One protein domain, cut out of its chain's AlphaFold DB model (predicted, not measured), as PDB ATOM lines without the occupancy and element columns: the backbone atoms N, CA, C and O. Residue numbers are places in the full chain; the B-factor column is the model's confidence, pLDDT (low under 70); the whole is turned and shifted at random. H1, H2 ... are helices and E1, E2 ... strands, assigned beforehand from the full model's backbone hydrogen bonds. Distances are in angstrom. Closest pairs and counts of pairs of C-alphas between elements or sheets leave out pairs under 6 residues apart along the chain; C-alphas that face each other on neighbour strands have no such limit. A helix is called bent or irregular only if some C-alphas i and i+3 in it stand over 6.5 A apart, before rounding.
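AT A GLANCE: This is residues 4 to 147 of the 155 residues of an uncharacterized protein of Methanosarcina sp. 1.H.A.2.2 (UniProt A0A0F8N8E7). A strongly twisted sheet of five strands lies between two layers of helices, with H2 and H3 over one face and H4 and H5 over the other, where the sheet curls round H4. The short H1 comes before the long H2, and E1 and E2 make a bent hairpin at one edge of the sheet. The 144 printed residues hold five named helices and five named strands, in the order H1 H2 H3 E1 E2 E3 H4 E4 H5 E5; the mixed sheet runs E1 E2 E3 E4 E5. The class is mixed, helices and strands; the whole is compact, with a radius of gyration of the C-alphas of 14.7 A, and spans 41 by 36 by 28 A.

HOW THE PARTS SIT: H1, residues 4 to 10, and H2, residues 12 to 33, are close but not clearly touching, with Leu 8 and Tyr 15 the closest C-alphas at 6.7 A. H2 is on the sheet at a height of 8.5 A. Its residues 22 to 30 alone touch H3, residues 39 to 57, in a helical hairpin at a steep tilt of 45 degrees, opposite ways; the closest C-alphas are those of Ser 27 and Leu 46, 6.6 A. H3 is on the sheet at a height of 7.8 A. E1, residues 60 to 72, E2, residues 75 to 84, and E3, residues 93 to 100, form a meander, each strand the antiparallel neighbour of the one before. N 62 and O 82 are 2.8 A apart, and N 83 and O 95 2.8 A, within hydrogen-bond range. H4, residues 105 to 113, lies on the opposite face from H3; its closest C-alpha pair with E3 is Ser 107 and Glu 98, 6.1 A. E4, residues 118 to 123, is parallel to E3, with N 120 and O 96 2.8 A apart. H5, residues 130 to 136, touches H4 at a steep tilt of 58 degrees, Val 108 and Glu 136 having the closest C-alphas, 6.8 A. E5, residues 142 to 146, is parallel to E4, with N 145 and O 121 2.8 A apart. E3, H4, E4 and E4, H5, E5 are strand-helix-strand units, two parallel neighbour strands with a helix between, each with a right-handed crossover. Every O i to N i+4 pair is within hydrogen-bond range in H1, H2 and H4; in H3 11 of 15 are, in H5 2 of 3.

IN THESE COORDINATES: H1 begins at C-alpha 4, (-42.749, -100.446, -33.523). H2 measures 31.6 A, H3 28.0 A, E1 26.5 A and E2 23.0 A. E1 bends by 76 degrees at residue 69 and E2 by 76 degrees at residue 81. E5 ends at C-alpha 146, (-28.794, -95.628, -56.880).

THE WHOLE: The C-alphas of Glu 6 and Arg 35, 42.3 A apart, are the two farthest apart. The printed part has no cut and no long link. Its mean pLDDT is 90.5; residues 35, 69 to 76 and 89 are under 70.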
ATOM      1  N   LYS A   4     -42.643-100.964 -32.153       72.00
ATOM      2  CA  LYS A   4     -42.749-100.446 -33.523       72.00
ATOM      3  C   LYS A   4     -41.514-100.767 -34.360       72.00
ATOM      4  O   LYS A   4     -41.666-101.127 -35.522       72.00
ATOM      5  N   ILE A   5     -40.314-100.663 -33.786       74.62
ATOM      6  CA  ILE A   5     -39.058-101.010 -34.469       74.62
ATOM      7  C   ILE A   5     -39.010-102.515 -34.737       74.62
ATOM      8  O   ILE A   5     -38.629-102.926 -35.829       74.62
ATOM      9  N   GLU A   6     -39.449-103.334 -33.781       78.62
ATOM     10  CA  GLU A   6     -39.520-104.792 -33.944       78.62
ATOM     11  C   GLU A   6     -40.387-105.178 -35.154       78.62
ATOM     12  O   GLU A   6     -39.933-105.915 -36.027       78.62
ATOM     13  N   LYS A   7     -41.570-104.567 -35.301       75.25
ATOM     14  CA  LYS A   7     -42.449-104.781 -36.467       75.25
ATOM     15  C   LYS A   7     -41.860-104.305 -37.798       75.25
ATOM     16  O   LYS A   7     -42.161-104.888 -38.843       75.25
ATOM     17  N   LEU A   8     -41.047-103.244 -37.785       75.50
ATOM     18  CA  LEU A   8     -40.321-102.795 -38.980       75.50
ATOM     19  C   LEU A   8     -39.266-103.824 -39.396       75.50
ATOM     20  O   LEU A   8     -39.115-104.104 -40.583       75.50
ATOM     21  N   ILE A   9     -38.566-104.408 -38.424       78.81
ATOM     22  CA  ILE A   9     -37.564-105.452 -38.660       78.81
ATOM     23  C   ILE A   9     -38.224-106.730 -39.199       78.81
ATOM     24  O   ILE A   9     -37.693-107.334 -40.127       78.81
ATOM     25  N   GLU A  10     -39.403-107.111 -38.697       82.50
ATOM     26  CA  GLU A  10     -40.161-108.267 -39.206       82.50
ATOM     27  C   GLU A  10     -40.540-108.134 -40.691       82.50
ATOM     28  O   GLU A  10     -40.579-109.127 -41.411       82.50
ATOM     29  N   ASN A  11     -40.763-106.906 -41.172       86.12
ATOM     30  CA  ASN A  11     -41.115-106.611 -42.566       86.12
ATOM     31  C   ASN A  11     -39.970-105.933 -43.334       86.12
ATOM     32  O   ASN A  11     -40.215-105.129 -44.241       86.12
ATOM     33  N   ARG A  12     -38.720-106.259 -42.976       89.81
ATOM     34  CA  ARG A  12     -37.492-105.601 -43.449       89.81
ATOM     35  C   ARG A  12     -37.475-105.313 -44.950       89.81
ATOM     36  O   ARG A  12     -37.267-104.166 -45.329       89.81
ATOM     37  N   GLU A  13     -37.715-106.316 -45.792       91.69
ATOM     38  CA  GLU A  13     -37.647-106.170 -47.256       91.69
ATOM     39  C   GLU A  13     -38.685-105.181 -47.799       91.69
ATOM     40  O   GLU A  13     -38.374-104.321 -48.625       91.69
ATOM     41  N   SER A  14     -39.918-105.253 -47.288       91.44
ATOM     42  CA  SER A  14     -40.978-104.317 -47.670       91.44
ATOM     43  C   SER A  14     -40.616-102.892 -47.259       91.44
ATOM     44  O   SER A  14     -40.833-101.957 -48.026       91.44
ATOM     45  N   TYR A  15     -40.043-102.728 -46.066       92.25
ATOM     46  CA  TYR A  15     -39.657-101.421 -45.549       92.25
ATOM     47  C   TYR A  15     -38.472-100.817 -46.316       92.25
ATOM     48  O   TYR A  15     -38.495 -99.640 -46.672       92.25
ATOM     49  N   ILE A  16     -37.470-101.637 -46.651       95.31
ATOM     50  CA  ILE A  16     -36.345-101.253 -47.514       95.31
ATOM     51  C   ILE A  16     -36.851-100.786 -48.880       95.31
ATOM     52  O   ILE A  16     -36.459 -99.714 -49.345       95.31
ATOM     53  N   SER A  17     -37.742-101.561 -49.507       95.75
ATOM     54  CA  SER A  17     -38.316-101.223 -50.811       95.75
ATOM     55  C   SER A  17     -39.108 -99.913 -50.764       95.75
ATOM     56  O   SER A  17     -38.950 -99.063 -51.644       95.75
ATOM     57  N   GLU A  18     -39.900 -99.704 -49.709       95.75
ATOM     58  CA  GLU A  18     -40.666 -98.472 -49.523       95.75
ATOM     59  C   GLU A  18     -39.757 -97.243 -49.363       95.75
ATOM     60  O   GLU A  18     -39.970 -96.229 -50.037       95.75
ATOM     61  N   ILE A  19     -38.721 -97.329 -48.520       96.94
ATOM     62  CA  ILE A  19     -37.756 -96.236 -48.319       96.94
ATOM     63  C   ILE A  19     -37.007 -95.935 -49.619       96.94
ATOM     64  O   ILE A  19     -36.918 -94.770 -50.016       96.94
ATOM     65  N   ALA A  20     -36.510 -96.961 -50.312       97.50
ATOM     66  CA  ALA A  20     -35.815 -96.788 -51.583       97.50
ATOM     67  C   ALA A  20     -36.717 -96.135 -52.643       97.50
ATOM     68  O   ALA A  20     -36.272 -95.243 -53.370       97.50
ATOM     69  N   GLY A  21     -37.994 -96.523 -52.704       97.75
ATOM     70  CA  GLY A  21     -38.989 -95.895 -53.572       97.75
ATOM     71  C   GLY A  21     -39.233 -94.425 -53.223       97.75
ATOM     72  O   GLY A  21     -39.237 -93.575 -54.113       97.75
ATOM     73  N   ALA A  22     -39.370 -94.101 -51.934       97.62
ATOM     74  CA  ALA A  22     -39.566 -92.727 -51.470       97.62
ATOM     75  C   ALA A  22     -38.364 -91.823 -51.792       97.62
ATOM     76  O   ALA A  22     -38.550 -90.705 -52.270       97.62
ATOM     77  N   ILE A  23     -37.140 -92.320 -51.592       97.94
ATOM     78  CA  ILE A  23     -35.903 -91.583 -51.892       97.94
ATOM     79  C   ILE A  23     -35.757 -91.337 -53.394       97.94
ATOM     80  O   ILE A  23     -35.423 -90.223 -53.799       97.94
ATOM     81  N   ASN A  24     -36.053 -92.336 -54.229       97.25
ATOM     82  CA  ASN A  24     -36.067 -92.150 -55.680       97.25
ATOM     83  C   ASN A  24     -37.114 -91.114 -56.106       97.25
ATOM     84  O   ASN A  24     -36.790 -90.217 -56.877       97.25
ATOM     85  N   GLY A  25     -38.331 -91.183 -55.557       96.19
ATOM     86  CA  GLY A  25     -39.388 -90.213 -55.847       96.19
ATOM     87  C   GLY A  25     -38.994 -88.778 -55.490       96.19
ATOM     88  O   GLY A  25     -39.179 -87.872 -56.300       96.19
ATOM     89  N   VAL A  26     -38.388 -88.577 -54.316       95.38
ATOM     90  CA  VAL A  26     -37.839 -87.276 -53.904       95.38
ATOM     91  C   VAL A  26     -36.730 -86.816 -54.845       95.38
ATOM     92  O   VAL A  26     -36.739 -85.665 -55.275       95.38
ATOM     93  N   SER A  27     -35.792 -87.698 -55.197       94.62
ATOM     94  CA  SER A  27     -34.715 -87.367 -56.133       94.62
ATOM     95  C   SER A  27     -35.289 -86.859 -57.458       94.62
ATOM     96  O   SER A  27     -34.954 -85.754 -57.880       94.62
ATOM     97  N   THR A  28     -36.224 -87.594 -58.069       93.12
ATOM     98  CA  THR A  28     -36.894 -87.191 -59.317       93.12
ATOM     99  C   THR A  28     -37.610 -85.846 -59.186       93.12
ATOM    100  O   THR A  28     -37.461 -84.989 -60.048       93.12
ATOM    101  N   GLN A  29     -38.318 -85.598 -58.081       92.62
ATOM    102  CA  GLN A  29     -38.964 -84.299 -57.850       92.62
ATOM    103  C   GLN A  29     -37.955 -83.148 -57.779       92.62
ATOM    104  O   GLN A  29     -38.208 -82.067 -58.313       92.62
ATOM    105  N   ILE A  30     -36.803 -83.371 -57.138       91.88
ATOM    106  CA  ILE A  30     -35.718 -82.388 -57.091       91.88
ATOM    107  C   ILE A  30     -35.229 -82.107 -58.518       91.88
ATOM    108  O   ILE A  30     -35.173 -80.939 -58.903       91.88
ATOM    109  N   HIS A  31     -34.951 -83.148 -59.310       86.00
ATOM    110  CA  HIS A  31     -34.562 -83.022 -60.721       86.00
ATOM    111  C   HIS A  31     -35.552 -82.189 -61.537       86.00
ATOM    112  O   HIS A  31     -35.146 -81.235 -62.195       86.00
ATOM    113  N   ASP A  32     -36.844 -82.493 -61.437       85.69
ATOM    114  CA  ASP A  32     -37.887 -81.818 -62.216       85.69
ATOM    115  C   ASP A  32     -38.099 -80.355 -61.793       85.69
ATOM    116  O   ASP A  32     -38.540 -79.518 -62.585       85.69
ATOM    117  N   SER A  33     -37.784 -80.024 -60.537       84.00
ATOM    118  CA  SER A  33     -38.024 -78.690 -59.979       84.00
ATOM    119  C   SER A  33     -37.029 -77.622 -60.447       84.00
ATOM    120  O   SER A  33     -37.321 -76.427 -60.337       84.00
ATOM    121  N   LEU A  34     -35.859 -78.008 -60.970       70.81
ATOM    122  CA  LEU A  34     -34.770 -77.076 -61.266       70.81
ATOM    123  C   LEU A  34     -34.116 -77.380 -62.615       70.81
ATOM    124  O   LEU A  34     -33.702 -78.492 -62.908       70.81
ATOM    125  N   ARG A  35     -33.952 -76.337 -63.438       68.94
ATOM    126  CA  ARG A  35     -33.357 -76.455 -64.784       68.94
ATOM    127  C   ARG A  35     -31.869 -76.804 -64.781       68.94
ATOM    128  O   ARG A  35     -31.339 -77.196 -65.815       68.94
ATOM    129  N   SER A  36     -31.178 -76.569 -63.669       73.38
ATOM    130  CA  SER A  36     -29.735 -76.740 -63.564       73.38
ATOM    131  C   SER A  36     -29.306 -76.756 -62.100       73.38
ATOM    132  O   SER A  36     -29.768 -75.913 -61.335       73.38
ATOM    133  N   PHE A  37     -28.389 -77.655 -61.737       73.62
ATOM    134  CA  PHE A  37     -27.871 -77.775 -60.373       73.62
ATOM    135  C   PHE A  37     -26.368 -77.530 -60.306       73.62
ATOM    136  O   PHE A  37     -25.609 -78.075 -61.117       73.62
ATOM    137  N   HIS A  38     -25.900 -76.856 -59.258       85.62
ATOM    138  CA  HIS A  38     -24.591 -77.190 -58.711       85.62
ATOM    139  C   HIS A  38     -24.698 -78.468 -57.876       85.62
ATOM    140  O   HIS A  38     -25.672 -78.709 -57.166       85.62
ATOM    141  N   ARG A  39     -23.658 -79.304 -57.923       88.25
ATOM    142  CA  ARG A  39     -23.629 -80.594 -57.209       88.25
ATOM    143  C   ARG A  39     -23.944 -80.470 -55.715       88.25
ATOM    144  O   ARG A  39     -24.597 -81.343 -55.159       88.25
ATOM    145  N   ILE A  40     -23.457 -79.402 -55.080       90.75
ATOM    146  CA  ILE A  40     -23.686 -79.148 -53.655       90.75
ATOM    147  C   ILE A  40     -25.145 -78.787 -53.357       90.75
ATOM    148  O   ILE A  40     -25.680 -79.224 -52.349       90.75
ATOM    149  N   GLU A  41     -25.813 -78.060 -54.252       91.38
ATOM    150  CA  GLU A  41     -27.222 -77.684 -54.087       91.38
ATOM    151  C   GLU A  41     -28.117 -78.918 -54.149       91.38
ATOM    152  O   GLU A  41     -28.989 -79.087 -53.299       91.38
ATOM    153  N   PHE A  42     -27.854 -79.816 -55.105       92.88
ATOM    154  CA  PHE A  42     -28.572 -81.084 -55.198       92.88
ATOM    155  C   PHE A  42     -28.371 -81.939 -53.943       92.88
ATOM    156  O   PHE A  42     -29.346 -82.422 -53.376       92.88
ATOM    157  N   HIS A  43     -27.125 -82.087 -53.480       95.12
ATOM    158  CA  HIS A  43     -26.823 -82.839 -52.260       95.12
ATOM    159  C   HIS A  43     -27.562 -82.268 -51.045       95.12
ATOM    160  O   HIS A  43     -28.271 -83.006 -50.368       95.12
ATOM    161  N   ASN A  44     -27.462 -80.956 -50.813       95.25
ATOM    162  CA  ASN A  44     -28.110 -80.298 -49.678       95.25
ATOM    163  C   ASN A  44     -29.635 -80.428 -49.747       95.25
ATOM    164  O   ASN A  44     -30.285 -80.632 -48.724       95.25
ATOM    165  N   ARG A  45     -30.219 -80.331 -50.948       95.12
ATOM    166  CA  ARG A  45     -31.662 -80.505 -51.122       95.12
ATOM    167  C   ARG A  45     -32.089 -81.946 -50.869       95.12
ATOM    168  O   ARG A  45     -33.083 -82.159 -50.188       95.12
ATOM    169  N   LEU A  46     -31.338 -82.920 -51.374       96.44
ATOM    170  CA  LEU A  46     -31.625 -84.332 -51.147       96.44
ATOM    171  C   LEU A  46     -31.500 -84.693 -49.659       96.44
ATOM    172  O   LEU A  46     -32.371 -85.371 -49.129       96.44
ATOM    173  N   GLN A  47     -30.477 -84.182 -48.971       98.12
ATOM    174  CA  GLN A  47     -30.310 -84.330 -47.521       98.12
ATOM    175  C   GLN A  47     -31.507 -83.752 -46.748       98.12
ATOM    176  O   GLN A  47     -32.034 -84.390 -45.837       98.12
ATOM    177  N   GLU A  48     -31.957 -82.557 -47.129       98.12
ATOM    178  CA  GLU A  48     -33.114 -81.892 -46.528       98.12
ATOM    179  C   GLU A  48     -34.398 -82.716 -46.690       98.12
ATOM    180  O   GLU A  48     -35.088 -83.002 -45.712       98.12
ATOM    181  N   GLU A  49     -34.700 -83.144 -47.913       97.94
ATOM    182  CA  GLU A  49     -35.916 -83.904 -48.205       97.94
ATOM    183  C   GLU A  49     -35.902 -85.292 -47.551       97.94
ATOM    184  O   GLU A  49     -36.914 -85.729 -47.001       97.94
ATOM    185  N   ILE A  50     -34.752 -85.976 -47.531       98.50
ATOM    186  CA  ILE A  50     -34.604 -87.250 -46.811       98.50
ATOM    187  C   ILE A  50     -34.841 -87.051 -45.311       98.50
ATOM    188  O   ILE A  50     -35.479 -87.895 -44.684       98.50
ATOM    189  N   SER A  51     -34.393 -85.940 -44.723       98.31
ATOM    190  CA  SER A  51     -34.705 -85.617 -43.327       98.31
ATOM    191  C   SER A  51     -36.216 -85.451 -43.108       98.31
ATOM    192  O   SER A  51     -36.779 -86.041 -42.184       98.31
ATOM    193  N   TYR A  52     -36.912 -84.733 -43.996       98.00
ATOM    194  CA  TYR A  52     -38.362 -84.541 -43.888       98.00
ATOM    195  C   TYR A  52     -39.181 -85.817 -44.094       98.00
ATOM    196  O   TYR A  52     -40.220 -85.983 -43.445       98.00
ATOM    197  N   LEU A  53     -38.707 -86.753 -44.924       97.56
ATOM    198  CA  LEU A  53     -39.364 -88.048 -45.126       97.56
ATOM    199  C   LEU A  53     -39.530 -88.851 -43.827       97.56
ATOM    200  O   LEU A  53     -40.475 -89.637 -43.737       97.56
ATOM    201  N   ALA A  54     -38.692 -88.628 -42.807       95.88
ATOM    202  CA  ALA A  54     -38.784 -89.308 -41.513       95.88
ATOM    203  C   ALA A  54     -40.189 -89.218 -40.886       95.88
ATOM    204  O   ALA A  54     -40.684 -90.193 -40.314       95.88
ATOM    205  N   ALA A  55     -40.871 -88.078 -41.056       94.31
ATOM    206  CA  ALA A  55     -42.192 -87.839 -40.481       94.31
ATOM    207  C   ALA A  55     -43.259 -88.811 -41.016       94.31
ATOM    208  O   ALA A  55     -44.156 -89.206 -40.269       94.31
ATOM    209  N   LYS A  56     -43.135 -89.262 -42.276       93.56
ATOM    210  CA  LYS A  56     -44.021 -90.280 -42.873       93.56
ATOM    211  C   LYS A  56     -43.957 -91.608 -42.109       93.56
ATOM    212  O   LYS A  56     -44.930 -92.356 -42.082       93.56
ATOM    213  N   TYR A  57     -42.826 -91.867 -41.462       91.12
ATOM    214  CA  TYR A  57     -42.546 -93.081 -40.704       91.12
ATOM    215  C   TYR A  57     -42.665 -92.875 -39.190       91.12
ATOM    216  O   TYR A  57     -42.269 -93.749 -38.424       91.12
ATOM    217  N   TYR A  58     -43.232 -91.746 -38.743       91.00
ATOM    218  CA  TYR A  58     -43.325 -91.370 -37.326       91.00
ATOM    219  C   TYR A  58     -41.959 -91.309 -36.625       91.00
ATOM    220  O   TYR A  58     -41.852 -91.585 -35.429       91.00
ATOM    221  N   LEU A  59     -40.921 -90.951 -37.382       93.31
ATOM    222  CA  LEU A  59     -39.560 -90.746 -36.909       93.31
ATOM    223  C   LEU A  59     -39.177 -89.273 -37.048       93.31
ATOM    224  O   LEU A  59     -39.835 -88.482 -37.728       93.31
ATOM    225  N   TYR A  60     -38.070 -88.923 -36.414       95.00
ATOM    226  CA  TYR A  60     -37.477 -87.602 -36.465       95.00
ATOM    227  C   TYR A  60     -36.243 -87.608 -37.355       95.00
ATOM    228  O   TYR A  60     -35.339 -88.410 -37.137       95.00
ATOM    229  N   GLY A  61     -36.211 -86.719 -38.348       96.12
ATOM    230  CA  GLY A  61     -35.056 -86.521 -39.218       96.12
ATOM    231  C   GLY A  61     -34.027 -85.596 -38.577       96.12
ATOM    232  O   GLY A  61     -34.351 -84.476 -38.176       96.12
ATOM    233  N   ILE A  62     -32.788 -86.068 -38.478       95.69
ATOM    234  CA  ILE A  62     -31.645 -85.352 -37.916       95.69
ATOM    235  C   ILE A  62     -30.570 -85.304 -38.997       95.69
ATOM    236  O   ILE A  62     -30.088 -86.345 -39.436       95.69
ATOM    237  N   LYS A  63     -30.206 -84.104 -39.446       96.25
ATOM    238  CA  LYS A  63     -29.105 -83.910 -40.398       96.25
ATOM    239  C   LYS A  63     -27.782 -83.768 -39.660       96.25
ATOM    240  O   LYS A  63     -27.786 -83.284 -38.532       96.25
ATOM    241  N   GLU A  64     -26.686 -84.111 -40.335       94.19
ATOM    242  CA  GLU A  64     -25.322 -83.983 -39.798       94.19
ATOM    243  C   GLU A  64     -25.228 -84.621 -38.403       94.19
ATOM    244  O   GLU A  64     -24.829 -84.005 -37.418       94.19
ATOM    245  N   TYR A  65     -25.680 -85.870 -38.319       93.00
ATOM    246  CA  TYR A  65     -25.750 -86.630 -37.085       93.00
ATOM    247  C   TYR A  65     -24.344 -87.033 -36.634       93.00
ATOM    248  O   TYR A  65     -23.625 -87.713 -37.368       93.00
ATOM    249  N   GLN A  66     -23.948 -86.617 -35.434       90.62
ATOM    250  CA  GLN A  66     -22.630 -86.906 -34.876       90.62
ATOM    251  C   GLN A  66     -22.554 -88.352 -34.378       90.62
ATOM    252  O   GLN A  66     -23.395 -88.795 -33.602       90.62
ATOM    253  N   ILE A  67     -21.516 -89.079 -34.782       86.06
ATOM    254  CA  ILE A  67     -21.233 -90.424 -34.278       86.06
ATOM    255  C   ILE A  67     -20.278 -90.284 -33.081       86.06
ATOM    256  O   ILE A  67     -19.091 -90.024 -33.276       86.06
ATOM    257  N   GLU A  68     -20.785 -90.431 -31.852       74.69
ATOM    258  CA  GLU A  68     -20.049 -90.099 -30.612       74.69
ATOM    259  C   GLU A  68     -18.694 -90.827 -30.469       74.69
ATOM    260  O   GLU A  68     -17.711 -90.230 -30.026       74.69
ATOM    261  N   ASP A  69     -18.613 -92.086 -30.912       68.94
ATOM    262  CA  ASP A  69     -17.416 -92.929 -30.774       68.94
ATOM    263  C   ASP A  69     -16.594 -93.081 -32.067       68.94
ATOM    264  O   ASP A  69     -15.577 -93.783 -32.093       68.94
ATOM    265  N   PHE A  70     -16.973 -92.400 -33.154       69.19
ATOM    266  CA  PHE A  70     -16.214 -92.437 -34.405       69.19
ATOM    267  C   PHE A  70     -15.278 -91.235 -34.499       69.19
ATOM    268  O   PHE A  70     -15.680 -90.135 -34.881       69.19
ATOM    269  N   LYS A  71     -13.995 -91.460 -34.202       62.91
ATOM    270  CA  LYS A  71     -12.945 -90.442 -34.336       62.91
ATOM    271  C   LYS A  71     -12.066 -90.715 -35.543       62.91
ATOM    272  O   LYS A  71     -11.314 -91.685 -35.569       62.91
ATOM    273  N   GLU A  72     -12.065 -89.795 -36.502       58.81
ATOM    274  CA  GLU A  72     -11.118 -89.808 -37.614       58.81
ATOM    275  C   GLU A  72     -10.166 -88.616 -37.507       58.81
ATOM    276  O   GLU A  72     -10.582 -87.460 -37.549       58.81
ATOM    277  N   LYS A  73      -8.858 -88.882 -37.385       57.78
ATOM    278  CA  LYS A  73      -7.817 -87.834 -37.294       57.78
ATOM    279  C   LYS A  73      -8.109 -86.773 -36.214       57.78
ATOM    280  O   LYS A  73      -7.703 -85.623 -36.352       57.78
ATOM    281  N   GLY A  74      -8.806 -87.173 -35.146       55.38
ATOM    282  CA  GLY A  74      -9.180 -86.304 -34.029       55.38
ATOM    283  C   GLY A  74     -10.497 -85.536 -34.193       55.38
ATOM    284  O   GLY A  74     -10.815 -84.762 -33.298       55.38
ATOM    285  N   TRP A  75     -11.250 -85.751 -35.276       52.25
ATOM    286  CA  TRP A  75     -12.562 -85.140 -35.514       52.25
ATOM    287  C   TRP A  75     -13.665 -86.191 -35.503       52.25
ATOM    288  O   TRP A  75     -13.457 -87.314 -35.973       52.25
ATOM    289  N   ASP A  76     -14.830 -85.804 -34.998       64.19
ATOM    290  CA  ASP A  76     -15.991 -86.684 -34.955       64.19
ATOM    291  C   ASP A  76     -16.550 -86.902 -36.369       64.19
ATOM    292  O   ASP A  76     -16.545 -86.005 -37.223       64.19
ATOM    293  N   GLY A  77     -16.979 -88.131 -36.647       82.19
ATOM    294  CA  GLY A  77     -17.676 -88.471 -37.882       82.19
ATOM    295  C   GLY A  77     -19.110 -87.955 -37.865       82.19
ATOM    296  O   GLY A  77     -19.783 -88.033 -36.842       82.19
ATOM    297  N   PHE A  78     -19.588 -87.481 -39.014       92.00
ATOM    298  CA  PHE A  78     -20.977 -87.068 -39.199       92.00
ATOM    299  C   PHE A  78     -21.644 -87.906 -40.283       92.00
ATOM    300  O   PHE A  78     -21.050 -88.107 -41.348       92.00
ATOM    301  N   ILE A  79     -22.863 -88.359 -39.999       95.31
ATOM    302  CA  ILE A  79     -23.783 -88.987 -40.946       95.31
ATOM    303  C   ILE A  79     -24.671 -87.914 -41.554       95.31
ATOM    304  O   ILE A  79     -25.176 -87.053 -40.831       95.31
ATOM    305  N   ASP A  80     -24.897 -87.969 -42.863       97.38
ATOM    306  CA  ASP A  80     -25.672 -86.931 -43.545       97.38
ATOM    307  C   ASP A  80     -27.093 -86.812 -42.983       97.38
ATOM    308  O   ASP A  80     -27.534 -85.694 -42.705       97.38
ATOM    309  N   VAL A  81     -27.796 -87.938 -42.792       98.19
ATOM    310  CA  VAL A  81     -29.128 -87.978 -42.163       98.19
ATOM    311  C   VAL A  81     -29.314 -89.235 -41.310       98.19
ATOM    312  O   VAL A  81     -29.016 -90.344 -41.748       98.19
ATOM    313  N   VAL A  82     -29.903 -89.077 -40.127       97.19
ATOM    314  CA  VAL A  82     -30.440 -90.166 -39.302       97.19
ATOM    315  C   VAL A  82     -31.929 -89.948 -39.060       97.19
ATOM    316  O   VAL A  82     -32.378 -88.824 -38.844       97.19
ATOM    317  N   TRP A  83     -32.705 -91.028 -39.086       97.00
ATOM    318  CA  TRP A  83     -34.073 -91.055 -38.582       97.00
ATOM    319  C   TRP A  83     -34.098 -91.746 -37.223       97.00
ATOM    320  O   TRP A  83     -33.661 -92.894 -37.117       97.00
ATOM    321  N   ALA A  84     -34.626 -91.077 -36.202       95.12
ATOM    322  CA  ALA A  84     -34.635 -91.568 -34.824       95.12
ATOM    323  C   ALA A  84     -36.038 -91.557 -34.198       95.12
ATOM    324  O   ALA A  84     -36.924 -90.814 -34.621       95.12
ATOM    325  N   THR A  85     -36.251 -92.364 -33.155       91.38
ATOM    326  CA  THR A  85     -37.529 -92.410 -32.408       91.38
ATOM    327  C   THR A  85     -37.773 -91.207 -31.493       91.38
ATOM    328  O   THR A  85     -38.879 -91.024 -30.982       91.38
ATOM    329  N   GLY A  86     -36.761 -90.370 -31.277       84.06
ATOM    330  CA  GLY A  86     -36.820 -89.205 -30.402       84.06
ATOM    331  C   GLY A  86     -35.785 -88.153 -30.786       84.06
ATOM    332  O   GLY A  86     -35.071 -88.309 -31.772       84.06
ATOM    333  N   PHE A  87     -35.693 -87.102 -29.973       74.44
ATOM    334  CA  PHE A  87     -34.676 -86.057 -30.085       74.44
ATOM    335  C   PHE A  87     -33.864 -85.935 -28.790       74.44
ATOM    336  O   PHE A  87     -34.402 -86.093 -27.686       74.44
ATOM    337  N   GLY A  88     -32.585 -85.582 -28.919       73.25
ATOM    338  CA  GLY A  88     -31.686 -85.334 -27.792       73.25
ATOM    339  C   GLY A  88     -31.294 -86.623 -27.067       73.25
ATOM    340  O   GLY A  88     -31.085 -87.653 -27.687       73.25
ATOM    341  N   LYS A  89     -31.247 -86.605 -25.727       67.94
ATOM    342  CA  LYS A  89     -30.712 -87.711 -24.893       67.94
ATOM    343  C   LYS A  89     -31.469 -89.054 -24.958       67.94
ATOM    344  O   LYS A  89     -31.177 -89.952 -24.175       67.94
ATOM    345  N   ARG A  90     -32.505 -89.165 -25.786       72.56
ATOM    346  CA  ARG A  90     -33.309 -90.383 -25.983       72.56
ATOM    347  C   ARG A  90     -33.439 -90.746 -27.460       72.56
ATOM    348  O   ARG A  90     -34.346 -91.494 -27.815       72.56
ATOM    349  N   GLU A  91     -32.611 -90.165 -28.322       86.75
ATOM    350  CA  GLU A  91     -32.584 -90.572 -29.717       86.75
ATOM    351  C   GLU A  91     -32.106 -92.023 -29.814       86.75
ATOM    352  O   GLU A  91     -31.126 -92.423 -29.191       86.75
ATOM    353  N   ILE A  92     -32.851 -92.827 -30.560       90.88
ATOM    354  CA  ILE A  92     -32.438 -94.171 -30.944       90.88
ATOM    355  C   ILE A  92     -32.458 -94.168 -32.467       90.88
ATOM    356  O   ILE A  92     -33.554 -94.064 -33.036       90.88
ATOM    357  N   PRO A  93     -31.290 -94.220 -33.130       93.75
ATOM    358  CA  PRO A  93     -31.216 -94.327 -34.577       93.75
ATOM    359  C   PRO A  93     -31.976 -95.560 -35.079       93.75
ATOM    360  O   PRO A  93     -31.779 -96.682 -34.621       93.75
ATOM    361  N   VAL A  94     -32.871 -95.345 -36.038       95.44
ATOM    362  CA  VAL A  94     -33.622 -96.406 -36.725       95.44
ATOM    363  C   VAL A  94     -33.111 -96.555 -38.150       95.44
ATOM    364  O   VAL A  94     -32.940 -97.672 -38.638       95.44
ATOM    365  N   VAL A  95     -32.842 -95.431 -38.815       97.50
ATOM    366  CA  VAL A  95     -32.344 -95.409 -40.188       97.50
ATOM    367  C   VAL A  95     -31.182 -94.431 -40.311       97.50
ATOM    368  O   VAL A  95     -31.272 -93.326 -39.788       97.50
ATOM    369  N   ALA A  96     -30.117 -94.813 -41.008       98.06
ATOM    370  CA  ALA A  96     -28.974 -93.948 -41.303       98.06
ATOM    371  C   ALA A  96     -28.750 -93.828 -42.816       98.06
ATOM    372  O   ALA A  96     -28.864 -94.823 -43.537       98.06
ATOM    373  N   PHE A  97     -28.405 -92.628 -43.282       98.69
ATOM    374  CA  PHE A  97     -28.181 -92.311 -44.690       98.69
ATOM    375  C   PHE A  97     -26.859 -91.575 -44.899       98.69
ATOM    376  O   PHE A  97     -26.606 -90.550 -44.269       98.69
ATOM    377  N   GLU A  98     -26.076 -92.047 -45.864       98.25
ATOM    378  CA  GLU A  98     -24.982 -91.290 -46.487       98.25
ATOM    379  C   GLU A  98     -25.334 -90.983 -47.937       98.25
ATOM    380  O   GLU A  98     -25.885 -91.841 -48.630       98.25
ATOM    381  N   ILE A  99     -25.004 -89.783 -48.410       98.25
ATOM    382  CA  ILE A  99     -25.430 -89.264 -49.708       98.25
ATOM    383  C   ILE A  99     -24.202 -88.850 -50.526       98.25
ATOM    384  O   ILE A  99     -23.618 -87.783 -50.339       98.25
ATOM    385  N   ASP A 100     -23.838 -89.640 -51.535       97.25
ATOM    386  CA  ASP A 100     -22.589 -89.445 -52.272       97.25
ATOM    387  C   ASP A 100     -22.738 -89.301 -53.789       97.25
ATOM    388  O   ASP A 100     -23.433 -90.045 -54.477       97.25
ATOM    389  N   SER A 101     -21.932 -88.394 -54.343       95.12
ATOM    390  CA  SER A 101     -21.690 -88.271 -55.794       95.12
ATOM    391  C   SER A 101     -20.436 -89.013 -56.271       95.12
ATOM    392  O   SER A 101     -20.116 -89.024 -57.467       95.12
ATOM    393  N   SER A 102     -19.668 -89.578 -55.339       95.81
ATOM    394  CA  SER A 102     -18.358 -90.188 -55.568       95.81
ATOM    395  C   SER A 102     -18.185 -91.411 -54.683       95.81
ATOM    396  O   SER A 102     -18.719 -91.450 -53.587       95.81
ATOM    397  N   LEU A 103     -17.406 -92.390 -55.137       96.56
ATOM    398  CA  LEU A 103     -17.118 -93.581 -54.342       96.56
ATOM    399  C   LEU A 103     -16.232 -93.210 -53.150       96.56
ATOM    400  O   LEU A 103     -15.085 -92.800 -53.343       96.56
ATOM    401  N   ARG A 104     -16.765 -93.333 -51.933       94.38
ATOM    402  CA  ARG A 104     -16.071 -92.976 -50.694       94.38
ATOM    403  C   ARG A 104     -16.156 -94.124 -49.702       94.38
ATOM    404  O   ARG A 104     -17.196 -94.349 -49.098       94.38
ATOM    405  N   LYS A 105     -15.022 -94.796 -49.486       95.12
ATOM    406  CA  LYS A 105     -14.872 -95.834 -48.452       95.12
ATOM    407  C   LYS A 105     -15.361 -95.345 -47.084       95.12
ATOM    408  O   LYS A 105     -16.111 -96.037 -46.412       95.12
ATOM    409  N   LYS A 106     -14.998 -94.108 -46.736       91.69
ATOM    410  CA  LYS A 106     -15.380 -93.463 -45.476       91.69
ATOM    411  C   LYS A 106     -16.893 -93.438 -45.244       91.69
ATOM    412  O   LYS A 106     -17.323 -93.568 -44.110       91.69
ATOM    413  N   SER A 107     -17.703 -93.257 -46.283       94.88
ATOM    414  CA  SER A 107     -19.160 -93.221 -46.124       94.88
ATOM    415  C   SER A 107     -19.707 -94.584 -45.698       94.88
ATOM    416  O   SER A 107     -20.528 -94.663 -44.791       94.88
ATOM    417  N   VAL A 108     -19.170 -95.667 -46.269       96.38
ATOM    418  CA  VAL A 108     -19.493 -97.040 -45.855       96.38
ATOM    419  C   VAL A 108     -19.053 -97.284 -44.407       96.38
ATOM    420  O   VAL A 108     -19.854 -97.731 -43.594       96.38
ATOM    421  N   GLU A 109     -17.820 -96.904 -44.051       94.38
ATOM    422  CA  GLU A 109     -17.297 -97.032 -42.678       94.38
ATOM    423  C   GLU A 109     -18.161 -96.285 -41.651       94.38
ATOM    424  O   GLU A 109     -18.463 -96.826 -40.588       94.38
ATOM    425  N   LYS A 110     -18.597 -95.062 -41.977       93.94
ATOM    426  CA  LYS A 110     -19.490 -94.276 -41.119       93.94
ATOM    427  C   LYS A 110     -20.833 -94.978 -40.923       93.94
ATOM    428  O   LYS A 110     -21.272 -95.105 -39.786       93.94
ATOM    429  N   LEU A 111     -21.466 -95.466 -41.994       95.88
ATOM    430  CA  LEU A 111     -22.738 -96.192 -41.896       95.88
ATOM    431  C   LEU A 111     -22.622 -97.437 -41.008       95.88
ATOM    432  O   LEU A 111     -23.507 -97.677 -40.187       95.88
ATOM    433  N   LEU A 112     -21.535 -98.201 -41.139       94.56
ATOM    434  CA  LEU A 112     -21.276 -99.378 -40.303       94.56
ATOM    435  C   LEU A 112     -21.080 -99.021 -38.823       94.56
ATOM    436  O   LEU A 112     -21.454 -99.810 -37.960       94.56
ATOM    437  N   ALA A 113     -20.541 -97.836 -38.522       92.56
ATOM    438  CA  ALA A 113     -20.339 -97.364 -37.154       92.56
ATOM    439  C   ALA A 113     -21.632 -96.903 -36.454       92.56
ATOM    440  O   ALA A 113     -21.646 -96.778 -35.233       92.56
ATOM    441  N   VAL A 114     -22.717 -96.648 -37.193       91.19
ATOM    442  CA  VAL A 114     -24.007 -96.266 -36.600       91.19
ATOM    443  C   VAL A 114     -24.783 -97.508 -36.189       91.19
ATOM    444  O   VAL A 114     -25.046 -98.397 -37.006       91.19
ATOM    445  N   GLU A 115     -25.250 -97.538 -34.944       90.38
ATOM    446  CA  GLU A 115     -26.187 -98.545 -34.448       90.38
ATOM    447  C   GLU A 115     -27.620 -98.254 -34.927       90.38
ATOM    448  O   GLU A 115     -28.476 -97.810 -34.170       90.38
ATOM    449  N   ALA A 116     -27.885 -98.498 -36.214       93.31
ATOM    450  CA  ALA A 116     -29.216 -98.406 -36.810       93.31
ATOM    451  C   ALA A 116     -29.579 -99.718 -37.530       93.31
ATOM    452  O   ALA A 116     -28.758-100.248 -38.280       93.31
ATOM    453  N   PRO A 117     -30.800-100.262 -37.369       94.69
ATOM    454  CA  PRO A 117     -31.217-101.489 -38.052       94.69
ATOM    455  C   PRO A 117     -31.265-101.356 -39.581       94.69
ATOM    456  O   PRO A 117     -31.133-102.359 -40.292       94.69
ATOM    457  N   PHE A 118     -31.436-100.139 -40.102       97.44
ATOM    458  CA  PHE A 118     -31.443 -99.858 -41.533       97.44
ATOM    459  C   PHE A 118     -30.364 -98.831 -41.875       97.44
ATOM    460  O   PHE A 118     -30.293 -97.757 -41.278       97.44
ATOM    461  N   ARG A 119     -29.522 -99.157 -42.853       98.00
ATOM    462  CA  ARG A 119     -28.417 -98.309 -43.302       98.00
ATOM    463  C   ARG A 119     -28.486 -98.208 -44.810       98.00
ATOM    464  O   ARG A 119     -28.535 -99.231 -45.492       98.00
ATOM    465  N   PHE A 120     -28.493 -96.990 -45.323       98.62
ATOM    466  CA  PHE A 120     -28.641 -96.733 -46.743       98.62
ATOM    467  C   PHE A 120     -27.495 -95.878 -47.251       98.62
ATOM    468  O   PHE A 120     -27.206 -94.807 -46.716       98.62
ATOM    469  N   TRP A 121     -26.879 -96.330 -48.335       98.62
ATOM    470  CA  TRP A 121     -25.968 -95.504 -49.103       98.62
ATOM    471  C   TRP A 121     -26.697 -94.988 -50.338       98.62
ATOM    472  O   TRP A 121     -27.005 -95.747 -51.256       98.62
ATOM    473  N   VAL A 122     -27.019 -93.699 -50.344       98.62
ATOM    474  CA  VAL A 122     -27.685 -93.025 -51.456       98.62
ATOM    475  C   VAL A 122     -26.616 -92.508 -52.410       98.62
ATOM    476  O   VAL A 122     -25.835 -91.616 -52.078       98.62
ATOM    477  N   TYR A 123     -26.565 -93.070 -53.611       98.31
ATOM    478  CA  TYR A 123     -25.503 -92.811 -54.572       98.31
ATOM    479  C   TYR A 123     -26.048 -92.236 -55.879       98.31
ATOM    480  O   TYR A 123     -26.936 -92.808 -56.503       98.31
ATOM    481  N   TYR A 124     -25.471 -91.118 -56.320       95.94
ATOM    482  CA  TYR A 124     -25.795 -90.448 -57.593       95.94
ATOM    483  C   TYR A 124     -24.532 -90.126 -58.405       95.94
ATOM    484  O   TYR A 124     -24.444 -89.149 -59.159       95.94
ATOM    485  N   GLY A 125     -23.477 -90.917 -58.215       94.62
ATOM    486  CA  GLY A 125     -22.252 -90.802 -58.999       94.62
ATOM    487  C   GLY A 125     -22.321 -91.553 -60.332       94.62
ATOM    488  O   GLY A 125     -23.301 -92.196 -60.673       94.62
ATOM    489  N   LYS A 126     -21.256 -91.423 -61.134       93.75
ATOM    490  CA  LYS A 126     -21.162 -92.054 -62.469       93.75
ATOM    491  C   LYS A 126     -20.540 -93.450 -62.457       93.75
ATOM    492  O   LYS A 126     -20.598 -94.134 -63.470       93.75
ATOM    493  N   LYS A 127     -19.826 -93.808 -61.390       95.75
ATOM    494  CA  LYS A 127     -19.087 -95.073 -61.313       95.75
ATOM    495  C   LYS A 127     -19.976 -96.121 -60.664       95.75
ATOM    496  O   LYS A 127     -20.806 -95.777 -59.837       95.75
ATOM    497  N   GLU A 128     -19.761 -97.385 -60.981       96.12
ATOM    498  CA  GLU A 128     -20.458 -98.470 -60.293       96.12
ATOM    499  C   GLU A 128     -20.037 -98.509 -58.817       96.12
ATOM    500  O   GLU A 128     -18.846 -98.579 -58.506       96.12
ATOM    501  N   ALA A 129     -21.012 -98.411 -57.910       96.31
ATOM    502  CA  ALA A 129     -20.765 -98.381 -56.468       96.31
ATOM    503  C   ALA A 129     -20.704 -99.771 -55.827       96.31
ATOM    504  O   ALA A 129     -19.972 -99.946 -54.852       96.31
ATOM    505  N   TYR A 130     -21.396-100.758 -56.408       95.88
ATOM    506  CA  TYR A 130     -21.457-102.131 -55.898       95.88
ATOM    507  C   TYR A 130     -20.085-102.748 -55.582       95.88
ATOM    508  O   TYR A 130     -19.927-103.210 -54.458       95.88
ATOM    509  N   PRO A 131     -19.057-102.675 -56.456       97.81
ATOM    510  CA  PRO A 131     -17.762-103.287 -56.149       97.81
ATOM    511  C   PRO A 131     -17.068-102.706 -54.910       97.81
ATOM    512  O   PRO A 131     -16.325-103.406 -54.226       97.81
ATOM    513  N   LEU A 132     -17.271-101.413 -54.622       97.56
ATOM    514  CA  LEU A 132     -16.759-100.820 -53.386       97.56
ATOM    515  C   LEU A 132     -17.595-101.280 -52.190       97.56
ATOM    516  O   LEU A 132     -17.020-101.600 -51.156       97.56
ATOM    517  N   LEU A 133     -18.921-101.319 -52.330       97.62
ATOM    518  CA  LEU A 133     -19.804-101.733 -51.246       97.62
ATOM    519  C   LEU A 133     -19.547-103.186 -50.827       97.62
ATOM    520  O   LEU A 133     -19.302-103.425 -49.655       97.62
ATOM    521  N   GLU A 134     -19.497-104.126 -51.772       97.31
ATOM    522  CA  GLU A 134     -19.232-105.549 -51.493       97.31
ATOM    523  C   GLU A 134     -17.897-105.772 -50.772       97.31
ATOM    524  O   GLU A 134     -17.762-106.668 -49.943       97.31
ATOM    525  N   LYS A 135     -16.892-104.951 -51.091       97.62
ATOM    526  CA  LYS A 135     -15.572-105.033 -50.469       97.62
ATOM    527  C   LYS A 135     -15.572-104.525 -49.025       97.62
ATOM    528  O   LYS A 135     -14.845-105.070 -48.199       97.62
ATOM    529  N   GLU A 136     -16.289-103.439 -48.755       97.38
ATOM    530  CA  GLU A 136     -16.222-102.719 -47.476       97.38
ATOM    531  C   GLU A 136     -17.355-103.112 -46.504       97.38
ATOM    532  O   GLU A 136     -17.208-102.915 -45.303       97.38
ATOM    533  N   ASP A 137     -18.443-103.712 -47.000       97.44
ATOM    534  CA  ASP A 137     -19.570-104.272 -46.239       97.44
ATOM    535  C   ASP A 137     -19.857-105.729 -46.678       97.44
ATOM    536  O   ASP A 137     -20.856-106.012 -47.345       97.44
ATOM    537  N   PRO A 138     -18.971-106.685 -46.337       96.25
ATOM    538  CA  PRO A 138     -19.108-108.084 -46.752       96.25
ATOM    539  C   PRO A 138     -20.310-108.802 -46.113       96.25
ATOM    540  O   PRO A 138     -20.708-109.865 -46.584       96.25
ATOM    541  N   GLU A 139     -20.876-108.245 -45.039       96.12
ATOM    542  CA  GLU A 139     -22.054-108.784 -44.350       96.12
ATOM    543  C   GLU A 139     -23.377-108.296 -44.968       96.12
ATOM    544  O   GLU A 139     -24.439-108.822 -44.632       96.12
ATOM    545  N   GLY A 140     -23.329-107.326 -45.892       96.19
ATOM    546  CA  GLY A 140     -24.507-106.804 -46.587       96.19
ATOM    547  C   GLY A 140     -25.463-106.036 -45.671       96.19
ATOM    548  O   GLY A 140     -26.685-106.115 -45.829       96.19
ATOM    549  N   LEU A 141     -24.929-105.315 -44.682       96.50
ATOM    550  CA  LEU A 141     -25.719-104.539 -43.724       96.50
ATOM    551  C   LEU A 141     -26.283-103.245 -44.326       96.50
ATOM    552  O   LEU A 141     -27.278-102.712 -43.819       96.50
ATOM    553  N   ILE A 142     -25.653-102.730 -45.380       98.25
ATOM    554  CA  ILE A 142     -25.977-101.478 -46.053       98.25
ATOM    555  C   ILE A 142     -26.703-101.766 -47.364       98.25
ATOM    556  O   ILE A 142     -26.259-102.526 -48.220       98.25
ATOM    557  N   THR A 143     -27.820-101.072 -47.563       98.38
ATOM    558  CA  THR A 143     -28.547-101.076 -48.832       98.38
ATOM    559  C   THR A 143     -28.093 -99.913 -49.709       98.38
ATOM    560  O   THR A 143     -28.182 -98.749 -49.316       98.38
ATOM    561  N   LEU A 144     -27.641-100.210 -50.928       98.31
ATOM    562  CA  LEU A 144     -27.351 -99.195 -51.940       98.31
ATOM    563  C   LEU A 144     -28.646 -98.714 -52.604       98.31
ATOM    564  O   LEU A 144     -29.401 -99.516 -53.152       98.31
ATOM    565  N   ILE A 145     -28.859 -97.401 -52.631       98.12
ATOM    566  CA  ILE A 145     -29.911 -96.757 -53.421       98.12
ATOM    567  C   ILE A 145     -29.224 -95.922 -54.498       98.12
ATOM    568  O   ILE A 145     -28.698 -94.846 -54.223       98.12
ATOM    569  N   ASN A 146     -29.238 -96.416 -55.735       96.81
ATOM    570  CA  ASN A 146     -28.794 -95.628 -56.880       96.81
ATOM    571  C   ASN A 146     -29.922 -94.687 -57.295       96.81
ATOM    572  O   ASN A 146     -30.983 -95.157 -57.703       96.81
ATOM    573  N   VAL A 147     -29.686 -93.382 -57.205       95.50
ATOM    574  CA  VAL A 147     -30.617 -92.366 -57.703       95.50
ATOM    575  C   VAL A 147     -30.049 -91.711 -58.954       95.50
ATOM    576  O   VAL A 147     -28.831 -91.660 -59.161       95.50
TER     577      VAL A 147